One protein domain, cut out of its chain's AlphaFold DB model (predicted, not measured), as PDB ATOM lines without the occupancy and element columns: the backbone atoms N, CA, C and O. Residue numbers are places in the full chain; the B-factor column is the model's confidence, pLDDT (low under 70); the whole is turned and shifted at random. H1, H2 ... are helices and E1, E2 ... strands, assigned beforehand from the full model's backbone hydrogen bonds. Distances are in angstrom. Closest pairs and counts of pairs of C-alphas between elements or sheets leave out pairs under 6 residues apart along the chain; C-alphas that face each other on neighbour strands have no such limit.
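This is residues 239 to 322 and 327 to 331 of the 335 residues of the protein "Putative transcription factor interactor and regulator CCHC(Zn) family" of Rosa chinensis (UniProt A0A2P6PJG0). Little regular structure is here: a small hairpin of two strands, E1 and E2, sits in the middle of long loops, with the short helix H1 beside E2. Residues 297 to 322 loop away toward one end, opposite residues 239 to 254, and H2 is apart from H1 and E1. The 89 printed residues run H1, E1, E2, H2, a mixed class with 18 residues in named elements; the sheet is antiparallel, order E1 - E2. It is only just compact, close to loose, with a radius of gyration of the C-alphas of 14.3 A, and only just flat, spanning 41 by 31 by 17 A.

Look first at E1, residues 272 to 276, and E2, residues 292 to 296, an antiparallel hairpin at 142 degrees; N 275 and O 293 are 2.9 A apart, within hydrogen-bond range. Next find H1, residues 255 to 258: H1 and E2 have 8 pairs of C-alphas within 8 A, the closest being those of Leu 257 and Ala 294, 4.8 A apart. H2, residues 327 to 330, is, like H1, too short for an O i to N i+4 pair; in each, the one O i to N i+3 pair is within range.

Find C-alpha 272 at (147.445, 80.531, 132.969); E1 runs 13.0 A from there. E2 spans 13.1 A, H1 5.4 A and H2 5.1 A, ending at C-alpha 330, (132.661, 75.146, 121.726).

The farthest C-alphas, of Ala 248 and Asn 318, are 42.1 A apart. The links H1 to E1 and E1 to E2 are long. Residues 323 to 326 are not printed, leaving 9.1 A between C-alphas 322 and 327. Confidence is under 70 at residues 247, 288, 319 to 322 and 327 to 331.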
ATOM      1  N   PRO A 239     157.761  76.467 143.720       93.38
ATOM      2  CA  PRO A 239     157.102  75.758 142.631       93.38
ATOM      3  C   PRO A 239     156.923  76.652 141.402       93.38
ATOM      4  O   PRO A 239     156.640  77.849 141.499       93.38
ATOM      5  N   CYS A 240     157.043  76.060 140.214       94.25
ATOM      6  CA  CYS A 240     156.863  76.788 138.967       94.25
ATOM      7  C   CYS A 240     155.447  77.381 138.867       94.25
ATOM      8  O   CYS A 240     154.466  76.643 138.848       94.25
ATOM      9  N   GLU A 241     155.335  78.700 138.674       94.56
ATOM     10  CA  GLU A 241     154.053  79.418 138.526       94.56
ATOM     11  C   GLU A 241     153.153  78.881 137.387       94.56
ATOM     12  O   GLU A 241     151.961  79.178 137.356       94.56
ATOM     13  N   VAL A 242     153.708  78.136 136.419       95.69
ATOM     14  CA  VAL A 242     152.968  77.607 135.259       95.69
ATOM     15  C   VAL A 242     152.427  76.205 135.526       95.69
ATOM     16  O   VAL A 242     151.231  75.970 135.365       95.69
ATOM     17  N   CYS A 243     153.302  75.263 135.896       95.56
ATOM     18  CA  CYS A 243     152.958  73.843 136.039       95.56
ATOM     19  C   CYS A 243     152.817  73.369 137.489       95.56
ATOM     20  O   CYS A 243     152.489  72.204 137.701       95.56
ATOM     21  N   LEU A 244     153.095  74.247 138.458       94.81
ATOM     22  CA  LEU A 244     153.030  74.008 139.902       94.81
ATOM     23  C   LEU A 244     153.938  72.878 140.412       94.81
ATOM     24  O   LEU A 244     153.763  72.410 141.530       94.81
ATOM     25  N   LYS A 245     154.908  72.435 139.605       92.88
ATOM     26  CA  LYS A 245     155.916  71.452 140.019       92.88
ATOM     27  C   LYS A 245     157.105  72.160 140.654       92.88
ATOM     28  O   LYS A 245     157.554  73.183 140.131       92.88
ATOM     29  N   ASP A 246     157.630  71.578 141.724       90.00
ATOM     30  CA  ASP A 246     158.805  72.083 142.428       90.00
ATOM     31  C   ASP A 246     160.057  72.026 141.543       90.00
ATOM     32  O   ASP A 246     160.339  71.007 140.911       90.00
ATOM     33  N   ASN A 247     160.772  73.153 141.480       66.38
ATOM     34  CA  ASN A 247     162.188  73.349 141.110       66.38
ATOM     35  C   ASN A 247     162.727  72.664 139.855       66.38
ATOM     36  O   ASN A 247     163.935  72.574 139.660       66.38
ATOM     37  N   ALA A 248     161.852  72.240 138.949       73.31
ATOM     38  CA  ALA A 248     162.278  71.599 137.715       73.31
ATOM     39  C   ALA A 248     162.766  72.603 136.655       73.31
ATOM     40  O   ALA A 248     163.465  72.200 135.729       73.31
ATOM     41  N   HIS A 249     162.342  73.873 136.715       88.56
ATOM     42  CA  HIS A 249     162.637  74.882 135.689       88.56
ATOM     43  C   HIS A 249     162.171  76.291 136.087       88.56
ATOM     44  O   HIS A 249     161.270  76.467 136.906       88.56
ATOM     45  N   TRP A 250     162.719  77.299 135.404       86.00
ATOM     46  CA  TRP A 250     162.246  78.684 135.451       86.00
ATOM     47  C   TRP A 250     160.875  78.825 134.786       86.00
ATOM     48  O   TRP A 250     160.574  78.133 133.814       86.00
ATOM     49  N   LYS A 251     160.051  79.778 135.241       88.12
ATOM     50  CA  LYS A 251     158.683  79.957 134.715       88.12
ATOM     51  C   LYS A 251     158.603  80.163 133.201       88.12
ATOM     52  O   LYS A 251     157.657  79.696 132.577       88.12
ATOM     53  N   PHE A 252     159.592  80.832 132.613       86.81
ATOM     54  CA  PHE A 252     159.646  81.098 131.173       86.81
ATOM     55  C   PHE A 252     160.117  79.891 130.355       86.81
ATOM     56  O   PHE A 252     159.790  79.795 129.176       86.81
ATOM     57  N   ASP A 253     160.798  78.946 131.002       90.38
ATOM     58  CA  ASP A 253     161.282  77.699 130.405       90.38
ATOM     59  C   ASP A 253     160.346  76.524 130.712       90.38
ATOM     60  O   ASP A 253     160.702  75.359 130.535       90.38
ATOM     61  N   CYS A 254     159.128  76.807 131.191       94.56
ATOM     62  CA  CYS A 254     158.186  75.758 131.532       94.56
ATOM     63  C   CYS A 254     157.772  74.966 130.284       94.56
ATOM     64  O   CYS A 254     157.172  75.539 129.368       94.56
ATOM     65  N   PRO A 255     157.967  73.630 130.263       94.50
ATOM     66  CA  PRO A 255     157.562  72.794 129.134       94.50
ATOM     67  C   PRO A 255     156.075  72.930 128.776       94.50
ATOM     68  O   PRO A 255     155.694  72.772 127.613       94.50
ATOM     69  N   TYR A 256     155.225  73.276 129.750       96.06
ATOM     70  CA  TYR A 256     153.787  73.451 129.537       96.06
ATOM     71  C   TYR A 256     153.453  74.663 128.660       96.06
ATOM     72  O   TYR A 256     152.394  74.662 128.033       96.06
ATOM     73  N   LEU A 257     154.349  75.649 128.527       94.88
ATOM     74  CA  LEU A 257     154.190  76.751 127.568       94.88
ATOM     75  C   LEU A 257     154.301  76.266 126.111       94.88
ATOM     76  O   LEU A 257     153.715  76.860 125.207       94.88
ATOM     77  N   VAL A 258     155.017  75.161 125.876       93.50
ATOM     78  CA  VAL A 258     155.268  74.605 124.536       93.50
ATOM     79  C   VAL A 258     154.293  73.481 124.195       93.50
ATOM     80  O   VAL A 258     153.802  73.389 123.060       93.50
ATOM     81  N   CYS A 259     154.078  72.556 125.131       94.44
ATOM     82  CA  CYS A 259     153.236  71.388 124.919       94.44
ATOM     83  C   CYS A 259     152.880  70.701 126.238       94.44
ATOM     84  O   CYS A 259     153.756  70.337 127.018       94.44
ATOM     85  N   ILE A 260     151.597  70.407 126.421       94.12
ATOM     86  CA  ILE A 260     151.078  69.590 127.512       94.12
ATOM     87  C   ILE A 260     150.554  68.290 126.886       94.12
ATOM     88  O   ILE A 260     149.551  68.328 126.166       94.12
ATOM     89  N   PRO A 261     151.250  67.153 127.077       80.81
ATOM     90  CA  PRO A 261     150.948  65.915 126.361       80.81
ATOM     91  C   PRO A 261     149.642  65.252 126.813       80.81
ATOM     92  O   PRO A 261     148.937  64.712 125.969       80.81
ATOM     93  N   ASN A 262     149.297  65.320 128.103       84.12
ATOM     94  CA  ASN A 262     148.034  64.805 128.631       84.12
ATOM     95  C   ASN A 262     147.295  65.907 129.387       84.12
ATOM     96  O   ASN A 262     147.343  65.997 130.605       84.12
ATOM     97  N   ALA A 263     146.684  66.810 128.636       82.75
ATOM     98  CA  ALA A 263     146.150  68.045 129.185       82.75
ATOM     99  C   ALA A 263     144.757  67.904 129.836       82.75
ATOM    100  O   ALA A 263     144.244  68.887 130.352       82.75
ATOM    101  N   LYS A 264     144.152  66.707 129.845       84.69
ATOM    102  CA  LYS A 264     142.858  66.474 130.510       84.69
ATOM    103  C   LYS A 264     142.927  66.658 132.025       84.69
ATOM    104  O   LYS A 264     142.029  67.268 132.591       84.69
ATOM    105  N   ASP A 265     144.016  66.199 132.632       84.50
ATOM    106  CA  ASP A 265     144.157  66.110 134.091       84.50
ATOM    107  C   ASP A 265     145.245  67.056 134.627       84.50
ATOM    108  O   ASP A 265     145.814  66.843 135.696       84.50
ATOM    109  N   VAL A 266     145.602  68.084 133.851       91.62
ATOM    110  CA  VAL A 266     146.694  68.996 134.199       91.62
ATOM    111  C   VAL A 266     146.157  70.244 134.877       91.62
ATOM    112  O   VAL A 266     145.432  71.036 134.277       91.62
ATOM    113  N   THR A 267     146.613  70.461 136.105       94.50
ATOM    114  CA  THR A 267     146.452  71.727 136.816       94.50
ATOM    115  C   THR A 267     147.520  72.716 136.354       94.50
ATOM    116  O   THR A 267     148.709  72.392 136.302       94.50
ATOM    117  N   LEU A 268     147.092  73.928 136.010       95.81
ATOM    118  CA  LEU A 268     147.965  75.066 135.732       95.81
ATOM    119  C   LEU A 268     147.895  76.057 136.893       95.81
ATOM    120  O   LEU A 268     146.907  76.091 137.626       95.81
ATOM    121  N   GLY A 269     148.924  76.886 137.050       96.38
ATOM    122  CA  GLY A 269     148.847  78.003 137.989       96.38
ATOM    123  C   GLY A 269     147.783  79.025 137.580       96.38
ATOM    124  O   GLY A 269     147.518  79.217 136.394       96.38
ATOM    125  N   ASN A 270     147.204  79.721 138.566       95.94
ATOM    126  CA  ASN A 270     146.028  80.595 138.407       95.94
ATOM    127  C   ASN A 270     146.124  81.627 137.267       95.94
ATOM    128  O   ASN A 270     145.103  82.018 136.690       95.94
ATOM    129  N   GLY A 271     147.339  82.066 136.926       96.31
ATOM    130  CA  GLY A 271     147.583  83.045 135.868       96.31
ATOM    131  C   GLY A 271     147.625  82.500 134.443       96.31
ATOM    132  O   GLY A 271     147.866  83.275 133.511       96.31
ATOM    133  N   TYR A 272     147.390  81.206 134.257       97.00
ATOM    134  CA  TYR A 272     147.445  80.531 132.969       97.00
ATOM    135  C   TYR A 272     146.151  79.775 132.711       97.00
ATOM    136  O   TYR A 272     145.569  79.211 133.629       97.00
ATOM    137  N   ASP A 273     145.749  79.729 131.444       96.19
ATOM    138  CA  ASP A 273     144.708  78.815 130.989       96.19
ATOM    139  C   ASP A 273     145.227  77.882 129.902       96.19
ATOM    140  O   ASP A 273     146.243  78.118 129.239       96.19
ATOM    141  N   LEU A 274     144.485  76.798 129.729       95.31
ATOM    142  CA  LEU A 274     144.801  75.719 128.825       95.31
ATOM    143  C   LEU A 274     144.214  75.986 127.439       95.31
ATOM    144  O   LEU A 274     143.000  76.075 127.271       95.31
ATOM    145  N   PHE A 275     145.076  76.073 126.433       93.44
ATOM    146  CA  PHE A 275     144.684  76.203 125.033       93.44
ATOM    147  C   PHE A 275     145.079  74.969 124.246       93.44
ATOM    148  O   PHE A 275     146.070  74.306 124.550       93.44
ATOM    149  N   CYS A 276     144.357  74.705 123.164       91.38
ATOM    150  CA  CYS A 276     144.839  73.768 122.166       91.38
ATOM    151  C   CYS A 276     146.134  74.277 121.514       91.38
ATOM    152  O   CYS A 276     146.274  75.454 121.181       91.38
ATOM    153  N   LYS A 277     147.093  73.375 121.293       88.81
ATOM    154  CA  LYS A 277     148.315  73.693 120.545       88.81
ATOM    155  C   LYS A 277     148.043  73.931 119.054       88.81
ATOM    156  O   LYS A 277     148.740  74.730 118.439       88.81
ATOM    157  N   GLY A 278     147.055  73.237 118.484       86.25
ATOM    158  CA  GLY A 278     146.727  73.282 117.053       86.25
ATOM    159  C   GLY A 278     145.625  74.270 116.659       86.25
ATOM    160  O   GLY A 278     145.445  74.524 115.474       86.25
ATOM    161  N   CYS A 279     144.871  74.829 117.611       87.56
ATOM    162  CA  CYS A 279     143.803  75.786 117.320       87.56
ATOM    163  C   CYS A 279     143.650  76.820 118.451       87.56
ATOM    164  O   CYS A 279     144.054  76.556 119.581       87.56
ATOM    165  N   PRO A 280     143.050  77.997 118.201       82.75
ATOM    166  CA  PRO A 280     142.928  79.061 119.202       82.75
ATOM    167  C   PRO A 280     141.810  78.815 120.234       82.75
ATOM    168  O   PRO A 280     141.334  79.759 120.860       82.75
ATOM    169  N   ARG A 281     141.343  77.569 120.396       86.19
ATOM    170  CA  ARG A 281     140.258  77.238 121.327       86.19
ATOM    171  C   ARG A 281     140.793  77.023 122.743       86.19
ATOM    172  O   ARG A 281     141.824  76.374 122.935       86.19
ATOM    173  N   LEU A 282     140.046  77.565 123.700       88.06
ATOM    174  CA  LEU A 282     140.222  77.366 125.133       88.06
ATOM    175  C   LEU A 282     139.709  75.969 125.525       88.06
ATOM    176  O   LEU A 282     138.641  75.562 125.068       88.06
ATOM    177  N   GLY A 283     140.448  75.266 126.380       84.88
ATOM    178  CA  GLY A 283     140.055  73.980 126.956       84.88
ATOM    179  C   GLY A 283     140.403  72.738 126.125       84.88
ATOM    180  O   GLY A 283     141.088  72.796 125.100       84.88
ATOM    181  N   VAL A 284     139.938  71.591 126.627       81.88
ATOM    182  CA  VAL A 284     140.099  70.254 126.033       81.88
ATOM    183  C   VAL A 284     139.046  70.048 124.942       81.88
ATOM    184  O   VAL A 284     137.890  70.413 125.128       81.88
ATOM    185  N   HIS A 285     139.402  69.405 123.827       78.69
ATOM    186  CA  HIS A 285     138.423  68.986 122.817       78.69
ATOM    187  C   HIS A 285     138.518  67.489 122.492       78.69
ATOM    188  O   HIS A 285     139.590  66.896 122.591       78.69
ATOM    189  N   ALA A 286     137.403  66.888 122.057       76.06
ATOM    190  CA  ALA A 286     137.194  65.434 121.963       76.06
ATOM    191  C   ALA A 286     138.124  64.656 121.004       76.06
ATOM    192  O   ALA A 286     138.132  63.429 121.028       76.06
ATOM    193  N   ALA A 287     138.920  65.329 120.168       74.06
ATOM    194  CA  ALA A 287     139.841  64.655 119.255       74.06
ATOM    195  C   ALA A 287     140.892  63.809 120.008       74.06
ATOM    196  O   ALA A 287     141.575  64.301 120.908       74.06
ATOM    197  N   HIS A 288     141.067  62.554 119.581       64.06
ATOM    198  CA  HIS A 288     141.847  61.507 120.262       64.06
ATOM    199  C   HIS A 288     143.355  61.781 120.455       64.06
ATOM    200  O   HIS A 288     144.018  61.033 121.167       64.06
ATOM    201  N   HIS A 289     143.906  62.865 119.896       74.12
ATOM    202  CA  HIS A 289     145.332  63.222 120.012       74.12
ATOM    203  C   HIS A 289     145.558  64.697 120.333       74.12
ATOM    204  O   HIS A 289     146.512  65.328 119.868       74.12
ATOM    205  N   TRP A 290     144.646  65.277 121.100       81.44
ATOM    206  CA  TRP A 290     144.764  66.667 121.485       81.44
ATOM    207  C   TRP A 290     145.972  66.918 122.404       81.44
ATOM    208  O   TRP A 290     146.203  66.195 123.370       81.44
ATOM    209  N   LYS A 291     146.725  67.980 122.098       90.94
ATOM    210  CA  LYS A 291     147.837  68.492 122.906       90.94
ATOM    211  C   LYS A 291     147.504  69.906 123.362       90.94
ATOM    212  O   LYS A 291     147.142  70.752 122.537       90.94
ATOM    213  N   GLY A 292     147.659  70.158 124.656       93.88
ATOM    214  CA  GLY A 292     147.453  71.476 125.242       93.88
ATOM    215  C   GLY A 292     148.710  72.345 125.202       93.88
ATOM    216  O   GLY A 292     149.807  71.868 124.905       93.88
ATOM    217  N   ARG A 293     148.559  73.620 125.542       95.94
ATOM    218  CA  ARG A 293     149.627  74.529 125.971       95.94
ATOM    219  C   ARG A 293     149.067  75.517 126.989       95.94
ATOM    220  O   ARG A 293     147.908  75.916 126.882       95.94
ATOM    221  N   ALA A 294     149.887  75.918 127.947       96.81
ATOM    222  CA  ALA A 294     149.560  76.969 128.894       96.81
ATOM    223  C   ALA A 294     149.730  78.336 128.220       96.81
ATOM    224  O   ALA A 294     150.760  78.610 127.602       96.81
ATOM    225  N   VAL A 295     148.730  79.204 128.346       95.38
ATOM    226  CA  VAL A 295     148.775  80.582 127.851       95.38
ATOM    227  C   VAL A 295     148.495  81.518 129.012       95.38
ATOM    228  O   VAL A 295     147.504  81.362 129.722       95.38
ATOM    229  N   ARG A 296     149.380  82.499 129.212       96.25
ATOM    230  CA  ARG A 296     149.232  83.486 130.281       96.25
ATOM    231  C   ARG A 296     148.028  84.382 130.002       96.25
ATOM    232  O   ARG A 296     147.927  84.955 128.915       96.25
ATOM    233  N   LYS A 297     147.164  84.555 131.001       96.12
ATOM    234  CA  LYS A 297     146.038  85.495 130.946       96.12
ATOM    235  C   LYS A 297     146.565  86.909 130.724       96.12
ATOM    236  O   LYS A 297     147.481  87.354 131.425       96.12
ATOM    237  N   LYS A 298     145.988  87.620 129.759       95.00
ATOM    238  CA  LYS A 298     146.288  89.031 129.498       95.00
ATOM    239  C   LYS A 298     144.987  89.788 129.291       95.00
ATOM    240  O   LYS A 298     144.231  89.488 128.365       95.00
ATOM    241  N   CYS A 299     144.759  90.797 130.122       95.56
ATOM    242  CA  CYS A 299     143.624  91.686 129.969       95.56
ATOM    243  C   CYS A 299     143.992  92.883 129.084       95.56
ATOM    244  O   CYS A 299     144.835  93.699 129.435       95.56
ATOM    245  N   GLY A 300     143.338  93.015 127.936       90.00
ATOM    246  CA  GLY A 300     143.481  94.157 127.029       90.00
ATOM    247  C   GLY A 300     142.712  95.409 127.463       90.00
ATOM    248  O   GLY A 300     142.822  96.423 126.791       90.00
ATOM    249  N   VAL A 301     141.924  95.336 128.545       93.50
ATOM    250  CA  VAL A 301     141.159  96.477 129.084       93.50
ATOM    251  C   VAL A 301     141.935  97.171 130.202       93.50
ATOM    252  O   VAL A 301     142.086  98.384 130.178       93.50
ATOM    253  N   CYS A 302     142.424  96.413 131.188       96.06
ATOM    254  CA  CYS A 302     143.147  96.967 132.335       96.06
ATOM    255  C   CYS A 302     144.663  96.739 132.297       96.06
ATOM    256  O   CYS A 302     145.359  97.233 133.177       96.06
ATOM    257  N   HIS A 303     145.168  95.987 131.313       92.19
ATOM    258  CA  HIS A 303     146.585  95.640 131.153       92.19
ATOM    259  C   HIS A 303     147.201  94.812 132.295       92.19
ATOM    260  O   HIS A 303     148.418  94.648 132.345       92.19
ATOM    261  N   GLU A 304     146.382  94.224 133.173       94.25
ATOM    262  CA  GLU A 304     146.847  93.277 134.190       94.25
ATOM    263  C   GLU A 304     147.153  91.902 133.565       94.25
ATOM    264  O   GLU A 304     146.446  91.412 132.674       94.25
ATOM    265  N   TYR A 305     148.226  91.267 134.045       93.06
ATOM    266  CA  TYR A 305     148.707  89.966 133.575       93.06
ATOM    267  C   TYR A 305     148.471  88.887 134.627       93.06
ATOM    268  O   TYR A 305     148.744  89.093 135.805       93.06
ATOM    269  N   GLY A 306     148.044  87.702 134.191       93.31
ATOM    270  CA  GLY A 306     147.896  86.534 135.061       93.31
ATOM    271  C   GLY A 306     146.725  86.598 136.045       93.31
ATOM    272  O   GLY A 306     146.684  85.785 136.955       93.31
ATOM    273  N   GLN A 307     145.794  87.540 135.883       94.88
ATOM    274  CA  GLN A 307     144.614  87.653 136.750       94.88
ATOM    275  C   GLN A 307     143.350  87.166 136.033       94.88
ATOM    276  O   GLN A 307     142.697  86.230 136.482       94.88
ATOM    277  N   HIS A 308     143.028  87.761 134.882       95.00
ATOM    278  CA  HIS A 308     141.791  87.496 134.141       95.00
ATOM    279  C   HIS A 308     141.972  87.766 132.640       95.00
ATOM    280  O   HIS A 308     142.917  88.450 132.226       95.00
ATOM    281  N   TRP A 309     141.061  87.258 131.811       94.50
ATOM    282  CA  TRP A 309     140.989  87.648 130.397       94.50
ATOM    283  C   TRP A 309     140.265  88.979 130.209       94.50
ATOM    284  O   TRP A 309     139.414  89.356 131.005       94.50
ATOM    285  N   SER A 310     140.513  89.669 129.089       92.38
ATOM    286  CA  SER A 310     139.814  90.918 128.713       92.38
ATOM    287  C   SER A 310     138.289  90.838 128.825       92.38
ATOM    288  O   SER A 310     137.605  91.834 129.050       92.38
ATOM    289  N   SER A 311     137.756  89.645 128.612       88.69
ATOM    290  CA  SER A 311     136.350  89.311 128.700       88.69
ATOM    291  C   SER A 311     135.758  89.339 130.097       88.69
ATOM    292  O   SER A 311     134.597  89.705 130.246       88.69
ATOM    293  N   GLU A 312     136.554  88.938 131.075       92.50
ATOM    294  CA  GLU A 312     136.215  88.818 132.492       92.50
ATOM    295  C   GLU A 312     136.571  90.103 133.250       92.50
ATOM    296  O   GLU A 312     136.412  90.183 134.464       92.50
ATOM    297  N   CYS A 313     137.086  91.116 132.545       93.94
ATOM    298  CA  CYS A 313     137.571  92.333 133.167       93.94
ATOM    299  C   CYS A 313     136.425  93.145 133.792       93.94
ATOM    300  O   CYS A 313     135.532  93.587 133.062       93.94
ATOM    301  N   PRO A 314     136.489  93.453 135.102       92.44
ATOM    302  CA  PRO A 314     135.471  94.266 135.764       92.44
ATOM    303  C   PRO A 314     135.468  95.721 135.274       92.44
ATOM    304  O   PRO A 314     134.448  96.394 135.355       92.44
ATOM    305  N   LYS A 315     136.588  96.209 134.717       93.12
ATOM    306  CA  LYS A 315     136.704  97.566 134.154       93.12
ATOM    307  C   LYS A 315     136.097  97.688 132.748       93.12
ATOM    308  O   LYS A 315     136.194  98.744 132.128       93.12
ATOM    309  N   ARG A 316     135.510  96.620 132.196       88.62
ATOM    310  CA  ARG A 316     134.931  96.649 130.850       88.62
ATOM    311  C   ARG A 316     133.625  97.461 130.871       88.62
ATOM    312  O   ARG A 316     132.708  97.068 131.581       88.62
ATOM    313  N   PRO A 317     133.481  98.526 130.057       81.62
ATOM    314  CA  PRO A 317     132.341  99.454 130.137       81.62
ATOM    315  C   PRO A 317     130.982  98.844 129.752       81.62
ATOM    316  O   PRO A 317     129.954  99.498 129.884       81.62
ATOM    317  N   ASN A 318     130.954  97.598 129.271       79.44
ATOM    318  CA  ASN A 318     129.721  96.852 129.043       79.44
ATOM    319  C   ASN A 318     130.032  95.341 129.066       79.44
ATOM    320  O   ASN A 318     130.334  94.755 128.014       79.44
ATOM    321  N   PRO A 319     130.093  94.703 130.249       67.44
ATOM    322  CA  PRO A 319     130.434  93.293 130.355       67.44
ATOM    323  C   PRO A 319     129.263  92.477 129.805       67.44
ATOM    324  O   PRO A 319     128.290  92.202 130.499       67.44
ATOM    325  N   LYS A 320     129.327  92.094 128.524       64.88
ATOM    326  CA  LYS A 320     128.395  91.088 128.006       64.88
ATOM    327  C   LYS A 320     128.576  89.824 128.856       64.88
ATOM    328  O   LYS A 320     129.720  89.376 128.967       64.88
ATOM    329  N   PRO A 321     127.505  89.249 129.434       60.03
ATOM    330  CA  PRO A 321     127.612  88.044 130.245       60.03
ATOM    331  C   PRO A 321     128.289  86.951 129.418       60.03
ATOM    332  O   PRO A 321     127.840  86.579 128.331       60.03
ATOM    333  N   PHE A 322     129.445  86.506 129.905       55.62
ATOM    334  CA  PHE A 322     130.423  85.777 129.103       55.62
ATOM    335  C   PHE A 322     129.965  84.359 128.717       55.62
ATOM    336  O   PHE A 322     130.479  83.780 127.759       55.62
ATOM    337  N   ARG A 327     130.284  79.430 124.393       47.09
ATOM    338  CA  ARG A 327     129.383  78.332 123.971       47.09
ATOM    339  C   ARG A 327     129.176  78.254 122.454       47.09
ATOM    340  O   ARG A 327     129.165  77.171 121.877       47.09
ATOM    341  N   LYS A 328     129.119  79.405 121.768       45.28
ATOM    342  CA  LYS A 328     129.045  79.445 120.293       45.28
ATOM    343  C   LYS A 328     130.319  78.967 119.586       45.28
ATOM    344  O   LYS A 328     130.249  78.623 118.412       45.28
ATOM    345  N   LEU A 329     131.466  78.936 120.268       48.38
ATOM    346  CA  LEU A 329     132.736  78.452 119.711       48.38
ATOM    347  C   LEU A 329     133.064  77.010 120.132       48.38
ATOM    348  O   LEU A 329     133.829  76.343 119.430       48.38
ATOM    349  N   THR A 330     132.490  76.525 121.238       48.09
ATOM    350  CA  THR A 330     132.661  75.146 121.726       48.09
ATOM    351  C   THR A 330     131.672  74.151 121.118       48.09
ATOM    352  O   THR A 330     131.948  72.957 121.153       48.09
ATOM    353  N   GLY A 331     130.601  74.612 120.461       41.38
ATOM    354  CA  GLY A 331     129.713  73.742 119.678       41.38
ATOM    355  C   GLY A 331     128.831  72.825 120.526       41.38
ATOM    356  O   GLY A 331     128.424  71.769 120.051       41.38
TER     357      GLY A 331